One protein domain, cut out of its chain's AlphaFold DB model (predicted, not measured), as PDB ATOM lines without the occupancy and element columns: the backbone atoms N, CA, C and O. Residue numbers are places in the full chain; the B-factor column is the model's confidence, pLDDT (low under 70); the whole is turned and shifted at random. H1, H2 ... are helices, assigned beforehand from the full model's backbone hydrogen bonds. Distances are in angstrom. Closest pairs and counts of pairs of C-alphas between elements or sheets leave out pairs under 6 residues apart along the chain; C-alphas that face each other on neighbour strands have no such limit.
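AT A GLANCE: This is residues 8 to 58 of the 118 residues of an uncharacterized protein of Vibrio genomosp. F10 (UniProt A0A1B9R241). A flat, open zigzag: the long helix H1 runs in from one end, a crossing stretch with the short helix H2 follows, and the long helix H3 runs out to the other end. The printed part has 51 residues, with three named helices in the order H1, H2, H3 and no named strand; its class is all helix. It is loose, with a radius of gyration of the C-alphas of 13.8 A, and spans 46 by 25 by 9 A.

HOW THE PARTS SIT: H1, residues 8 to 24, is apart from H2, residues 29 to 32, but only just, the closest C-alphas being 8.5 A apart. H2 touches H3, residues 39 to 57, which meets it with residues 39 to 43 alone; the closest C-alphas, those of Gly 30 and Lys 39, are 5.6 A apart. H1 and H3 are apart. In H1 and H3 every O i to N i+4 pair is within hydrogen-bond range; H2 is too short for such a pair.

IN THESE COORDINATES: H1 begins at C-alpha 8 (46.377, -21.120, -34.157) and is 24.3 A long. H2 measures 5.6 A. H3 is 26.7 A long and ends at C-alpha 57 (2.505, -17.559, -31.934).

THE WHOLE: The C-alphas farthest apart, of Arg 8 and Ser 58, are 46.8 A apart. The printed part has no cut, no link is long, and no printed residue is under 70 in pLDDT.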
ATOM      1  N   ARG A   8      46.973 -20.405 -35.302       85.50
ATOM      2  CA  ARG A   8      46.377 -21.120 -34.157       85.50
ATOM      3  C   ARG A   8      45.792 -20.171 -33.109       85.50
ATOM      4  O   ARG A   8      44.686 -20.401 -32.630       85.50
ATOM      5  N   LYS A   9      46.487 -19.075 -32.771       86.19
ATOM      6  CA  LYS A   9      45.952 -18.052 -31.848       86.19
ATOM      7  C   LYS A   9      44.676 -17.406 -32.391       86.19
ATOM      8  O   LYS A   9      43.698 -17.298 -31.658       86.19
ATOM      9  N   LYS A  10      44.664 -17.028 -33.673       85.62
ATOM     10  CA  LYS A  10      43.474 -16.462 -34.335       85.62
ATOM     11  C   LYS A  10      42.302 -17.449 -34.351       85.62
ATOM     12  O   LYS A  10      41.175 -17.048 -34.077       85.62
ATOM     13  N   LEU A  11      42.576 -18.728 -34.612       87.44
ATOM     14  CA  LEU A  11      41.567 -19.787 -34.596       87.44
ATOM     15  C   LEU A  11      40.958 -19.980 -33.201       87.44
ATOM     16  O   LEU A  11      39.742 -20.057 -33.084       87.44
ATOM     17  N   ASN A  12      41.775 -20.000 -32.146       88.94
ATOM     18  CA  ASN A  12      41.281 -20.146 -30.773       88.94
ATOM     19  C   ASN A  12      40.346 -19.003 -30.358       88.94
ATOM     20  O   ASN A  12      39.309 -19.255 -29.755       88.94
ATOM     21  N   VAL A  13      40.673 -17.758 -30.717       90.62
ATOM     22  CA  VAL A  13      39.792 -16.606 -30.443       90.62
ATOM     23  C   VAL A  13      38.464 -16.740 -31.196       90.62
ATOM     24  O   VAL A  13      37.404 -16.456 -30.642       90.62
ATOM     25  N   LEU A  14      38.507 -17.202 -32.448       90.00
ATOM     26  CA  LEU A  14      37.304 -17.449 -33.241       90.00
ATOM     27  C   LEU A  14      36.434 -18.560 -32.631       90.00
ATOM     28  O   LEU A  14      35.222 -18.395 -32.550       90.00
ATOM     29  N   LEU A  15      37.044 -19.656 -32.166       90.19
ATOM     30  CA  LEU A  15      36.338 -20.756 -31.501       90.19
ATOM     31  C   LEU A  15      35.665 -20.298 -30.206       90.19
ATOM     32  O   LEU A  15      34.481 -20.550 -30.028       90.19
ATOM     33  N   GLN A  16      36.367 -19.537 -29.361       92.56
ATOM     34  CA  GLN A  16      35.782 -18.980 -28.134       92.56
ATOM     35  C   GLN A  16      34.558 -18.105 -28.421       92.56
ATOM     36  O   GLN A  16      33.574 -18.142 -27.684       92.56
ATOM     37  N   ARG A  17      34.598 -17.326 -29.508       91.94
ATOM     38  CA  ARG A  17      33.451 -16.529 -29.947       91.94
ATOM     39  C   ARG A  17      32.287 -17.411 -30.396       91.94
ATOM     40  O   ARG A  17      31.154 -17.133 -30.018       91.94
ATOM     41  N   ILE A  18      32.561 -18.452 -31.179       92.69
ATOM     42  CA  ILE A  18      31.544 -19.414 -31.617       92.69
ATOM     43  C   ILE A  18      30.901 -20.103 -30.406       92.69
ATOM     44  O   ILE A  18      29.677 -20.143 -30.325       92.69
ATOM     45  N   ASP A  19      31.691 -20.563 -29.435       90.56
ATOM     46  CA  ASP A  19      31.183 -21.211 -28.219       90.56
ATOM     47  C   ASP A  19      30.298 -20.268 -27.390       90.56
ATOM     48  O   ASP A  19      29.239 -20.669 -26.894       90.56
ATOM     49  N   ALA A  20      30.687 -18.994 -27.276       92.88
ATOM     50  CA  ALA A  20      29.874 -17.976 -26.618       92.88
ATOM     51  C   ALA A  20      28.547 -17.732 -27.362       92.88
ATOM     52  O   ALA A  20      27.493 -17.681 -26.729       92.88
ATOM     53  N   GLU A  21      28.577 -17.630 -28.693       89.94
ATOM     54  CA  GLU A  21      27.374 -17.445 -29.517       89.94
ATOM     55  C   GLU A  21      26.449 -18.679 -29.476       89.94
ATOM     56  O   GLU A  21      25.229 -18.518 -29.431       89.94
ATOM     57  N   ILE A  22      26.995 -19.900 -29.410       89.00
ATOM     58  CA  ILE A  22      26.212 -21.135 -29.216       89.00
ATOM     59  C   ILE A  22      25.547 -21.128 -27.840       89.00
ATOM     60  O   ILE A  22      24.356 -21.410 -27.730       89.00
ATOM     61  N   THR A  23      26.297 -20.769 -26.797       89.62
ATOM     62  CA  THR A  23      25.784 -20.705 -25.419       89.62
ATOM     63  C   THR A  23      24.661 -19.678 -25.282       89.62
ATOM     64  O   THR A  23      23.685 -19.920 -24.577       89.62
ATOM     65  N   LEU A  24      24.770 -18.547 -25.985       90.12
ATOM     66  CA  LEU A  24      23.743 -17.505 -26.016       90.12
ATOM     67  C   LEU A  24      22.547 -17.860 -26.921       90.12
ATOM     68  O   LEU A  24      21.524 -17.180 -26.880       90.12
ATOM     69  N   GLY A  25      22.656 -18.913 -27.738       84.00
ATOM     70  CA  GLY A  25      21.635 -19.298 -28.714       84.00
ATOM     71  C   GLY A  25      21.537 -18.353 -29.916       84.00
ATOM     72  O   GLY A  25      20.511 -18.331 -30.589       84.00
ATOM     73  N   SER A  26      22.582 -17.565 -30.187       86.81
ATOM     74  CA  SER A  26      22.651 -16.591 -31.287       86.81
ATOM     75  C   SER A  26      23.647 -16.996 -32.380       86.81
ATOM     76  O   SER A  26      24.110 -16.148 -33.144       86.81
ATOM     77  N   PHE A  27      24.060 -18.262 -32.397       90.00
ATOM     78  CA  PHE A  27      25.018 -18.784 -33.362       90.00
ATOM     79  C   PHE A  27      24.387 -18.930 -34.750       90.00
ATOM     80  O   PHE A  27      23.371 -19.599 -34.899       90.00
ATOM     81  N   ASP A  28      25.037 -18.347 -35.757       87.19
ATOM     82  CA  ASP A  28      24.662 -18.441 -37.171       87.19
ATOM     83  C   ASP A  28      25.701 -19.292 -37.913       87.19
ATOM     84  O   ASP A  28      26.857 -18.889 -38.088       87.19
ATOM     85  N   TYR A  29      25.289 -20.479 -38.365       88.69
ATOM     86  CA  TYR A  29      26.174 -21.404 -39.073       88.69
ATOM     87  C   TYR A  29      26.669 -20.830 -40.412       88.69
ATOM     88  O   TYR A  29      27.847 -20.976 -40.761       88.69
ATOM     89  N   GLY A  30      25.790 -20.162 -41.163       86.69
ATOM     90  CA  GLY A  30      26.073 -19.624 -42.491       86.69
ATOM     91  C   GLY A  30      27.108 -18.497 -42.479       86.69
ATOM     92  O   GLY A  30      27.857 -18.349 -43.450       86.69
ATOM     93  N   LYS A  31      27.197 -17.752 -41.369       88.38
ATOM     94  CA  LYS A  31      28.194 -16.694 -41.144       88.38
ATOM     95  C   LYS A  31      29.623 -17.225 -41.008       88.38
ATOM     96  O   LYS A  31      30.553 -16.603 -41.523       88.38
ATOM     97  N   TYR A  32      29.812 -18.353 -40.324       87.94
ATOM     98  CA  TYR A  32      31.144 -18.932 -40.086       87.94
ATOM     99  C   TYR A  32      31.565 -19.936 -41.157       87.94
ATOM    100  O   TYR A  32      32.754 -20.054 -41.455       87.94
ATOM    101  N   PHE A  33      30.603 -20.633 -41.764       88.31
ATOM    102  CA  PHE A  33      30.859 -21.691 -42.740       88.31
ATOM    103  C   PHE A  33      30.127 -21.438 -44.072       88.31
ATOM    104  O   PHE A  33      29.349 -22.285 -44.518       88.31
ATOM    105  N   PRO A  34      30.388 -20.307 -44.759       86.38
ATOM    106  CA  PRO A  34      29.628 -19.900 -45.943       86.38
ATOM    107  C   PRO A  34      29.758 -20.868 -47.128       86.38
ATOM    108  O   PRO A  34      28.848 -20.945 -47.947       86.38
ATOM    109  N   SER A  35      30.868 -21.606 -47.221       86.75
ATOM    110  CA  SER A  35      31.150 -22.579 -48.286       86.75
ATOM    111  C   SER A  35      30.869 -24.033 -47.884       86.75
ATOM    112  O   SER A  35      31.247 -24.959 -48.604       86.75
ATOM    113  N   SER A  36      30.277 -24.268 -46.711       89.94
ATOM    114  CA  SER A  36      29.959 -25.620 -46.254       89.94
ATOM    115  C   SER A  36      28.750 -26.173 -47.000       89.94
ATOM    116  O   SER A  36      27.715 -25.521 -47.093       89.94
ATOM    117  N   LYS A  37      28.831 -27.435 -47.434       87.69
ATOM    118  CA  LYS A  37      27.691 -28.173 -48.009       87.69
ATOM    119  C   LYS A  37      26.513 -28.309 -47.034       87.69
ATOM    120  O   LYS A  37      25.405 -28.619 -47.451       87.69
ATOM    121  N   LEU A  38      26.761 -28.129 -45.734       87.88
ATOM    122  CA  LEU A  38      25.739 -28.207 -44.692       87.88
ATOM    123  C   LEU A  38      24.986 -26.891 -44.494       87.88
ATOM    124  O   LEU A  38      23.956 -26.914 -43.826       87.88
ATOM    125  N   LYS A  39      25.462 -25.777 -45.068       88.81
ATOM    126  CA  LYS A  39      24.825 -24.464 -44.935       88.81
ATOM    127  C   LYS A  39      23.348 -24.520 -45.322       88.81
ATOM    128  O   LYS A  39      22.498 -24.306 -44.469       88.81
ATOM    129  N   ASP A  40      23.049 -24.984 -46.535       87.50
ATOM    130  CA  ASP A  40      21.672 -25.109 -47.032       87.50
ATOM    131  C   ASP A  40      20.782 -25.974 -46.130       87.50
ATOM    132  O   ASP A  40      19.565 -25.795 -46.069       87.50
ATOM    133  N   ARG A  41      21.368 -26.962 -45.442       88.50
ATOM    134  CA  ARG A  41      20.636 -27.813 -44.503       88.50
ATOM    135  C   ARG A  41      20.284 -27.046 -43.233       88.50
ATOM    136  O   ARG A  41      19.159 -27.188 -42.765       88.50
ATOM    137  N   PHE A  42      21.228 -26.297 -42.669       88.06
ATOM    138  CA  PHE A  42      20.993 -25.503 -41.465       88.06
ATOM    139  C   PHE A  42      20.051 -24.329 -41.742       88.06
ATOM    140  O   PHE A  42      19.097 -24.165 -40.988       88.06
ATOM    141  N   ASP A  43      20.200 -23.644 -42.877       86.94
ATOM    142  CA  ASP A  43      19.303 -22.558 -43.294       86.94
ATOM    143  C   ASP A  43      17.842 -23.044 -43.372       86.94
ATOM    144  O   ASP A  43      16.938 -22.432 -42.809       86.94
ATOM    145  N   LYS A  44      17.607 -24.219 -43.977       88.44
ATOM    146  CA  LYS A  44      16.268 -24.840 -44.039       88.44
ATOM    147  C   LYS A  44      15.717 -25.252 -42.674       88.44
ATOM    148  O   LYS A  44      14.500 -25.293 -42.498       88.44
ATOM    149  N   ILE A  45      16.577 -25.652 -41.736       86.88
ATOM    150  CA  ILE A  45      16.147 -26.005 -40.376       86.88
ATOM    151  C   ILE A  45      15.718 -24.737 -39.642       86.88
ATOM    152  O   ILE A  45      14.615 -24.710 -39.101       86.88
ATOM    153  N   GLU A  46      16.530 -23.683 -39.691       85.94
ATOM    154  CA  GLU A  46      16.202 -22.400 -39.070       85.94
ATOM    155  C   GLU A  46      14.929 -21.785 -39.653       85.94
ATOM    156  O   GLU A  46      14.080 -21.307 -38.905       85.94
ATOM    157  N   GLU A  47      14.755 -21.830 -40.976       86.88
ATOM    158  CA  GLU A  47      13.541 -21.347 -41.639       86.88
ATOM    159  C   GLU A  47      12.295 -22.094 -41.140       86.88
ATOM    160  O   GLU A  47      11.292 -21.471 -40.789       86.88
ATOM    161  N   ARG A  48      12.366 -23.428 -41.029       85.75
ATOM    162  CA  ARG A  48      11.268 -24.241 -40.482       85.75
ATOM    163  C   ARG A  48      10.977 -23.919 -39.021       85.75
ATOM    164  O   ARG A  48       9.810 -23.881 -38.636       85.75
ATOM    165  N   GLU A  49      12.004 -23.707 -38.205       83.62
ATOM    166  CA  GLU A  49      11.832 -23.356 -36.792       83.62
ATOM    167  C   GLU A  49      11.201 -21.971 -36.618       83.62
ATOM    168  O   GLU A  49      10.288 -21.816 -35.800       83.62
ATOM    169  N   ARG A  50      11.621 -20.984 -37.421       83.44
ATOM    170  CA  ARG A  50      11.012 -19.645 -37.443       83.44
ATOM    171  C   ARG A  50       9.557 -19.712 -37.894       83.44
ATOM    172  O   ARG A  50       8.686 -19.287 -37.142       83.44
ATOM    173  N   ALA A  51       9.280 -20.342 -39.036       84.44
ATOM    174  CA  ALA A  51       7.923 -20.486 -39.562       84.44
ATOM    175  C   ALA A  51       6.989 -21.223 -38.583       84.44
ATOM    176  O   ALA A  51       5.844 -20.823 -38.387       84.44
ATOM    177  N   SER A  52       7.486 -22.273 -37.919       81.88
ATOM    178  CA  SER A  52       6.756 -22.982 -36.860       81.88
ATOM    179  C   SER A  52       6.443 -22.056 -35.682       81.88
ATOM    180  O   SER A  52       5.293 -21.945 -35.257       81.88
ATOM    181  N   THR A  53       7.449 -21.338 -35.177       80.31
ATOM    182  CA  THR A  53       7.282 -20.405 -34.053       80.31
ATOM    183  C   THR A  53       6.278 -19.305 -34.387       80.31
ATOM    184  O   THR A  53       5.416 -18.997 -33.565       80.31
ATOM    185  N   GLU A  54       6.339 -18.750 -35.595       82.56
ATOM    186  CA  GLU A  54       5.396 -17.746 -36.090       82.56
ATOM    187  C   GLU A  54       3.971 -18.302 -36.192       82.56
ATOM    188  O   GLU A  54       3.029 -17.682 -35.693       82.56
ATOM    189  N   TYR A  55       3.805 -19.502 -36.754       80.12
ATOM    190  CA  TYR A  55       2.507 -20.168 -36.870       80.12
ATOM    191  C   TYR A  55       1.849 -20.410 -35.503       80.12
ATOM    192  O   TYR A  55       0.678 -20.078 -35.310       80.12
ATOM    193  N   PHE A  56       2.596 -20.928 -34.523       77.19
ATOM    194  CA  PHE A  56       2.064 -21.188 -33.179       77.19
ATOM    195  C   PHE A  56       1.911 -19.922 -32.319       77.19
ATOM    196  O   PHE A  56       1.076 -19.884 -31.415       77.19
ATOM    197  N   SER A  57       2.663 -18.857 -32.610       78.44
ATOM    198  CA  SER A  57       2.505 -17.559 -31.934       78.44
ATOM    199  C   SER A  57       1.338 -16.741 -32.500       78.44
ATOM    200  O   SER A  57       0.814 -15.855 -31.820       78.44
ATOM    201  N   SER A  58       0.892 -17.051 -33.721       78.88
ATOM    202  CA  SER A  58      -0.201 -16.359 -34.402       78.88
ATOM    203  C   SER A  58      -1.519 -16.394 -33.604       78.88
ATOM    204  O   SER A  58      -1.820 -17.370 -32.899       78.88
TER     205      SER A  58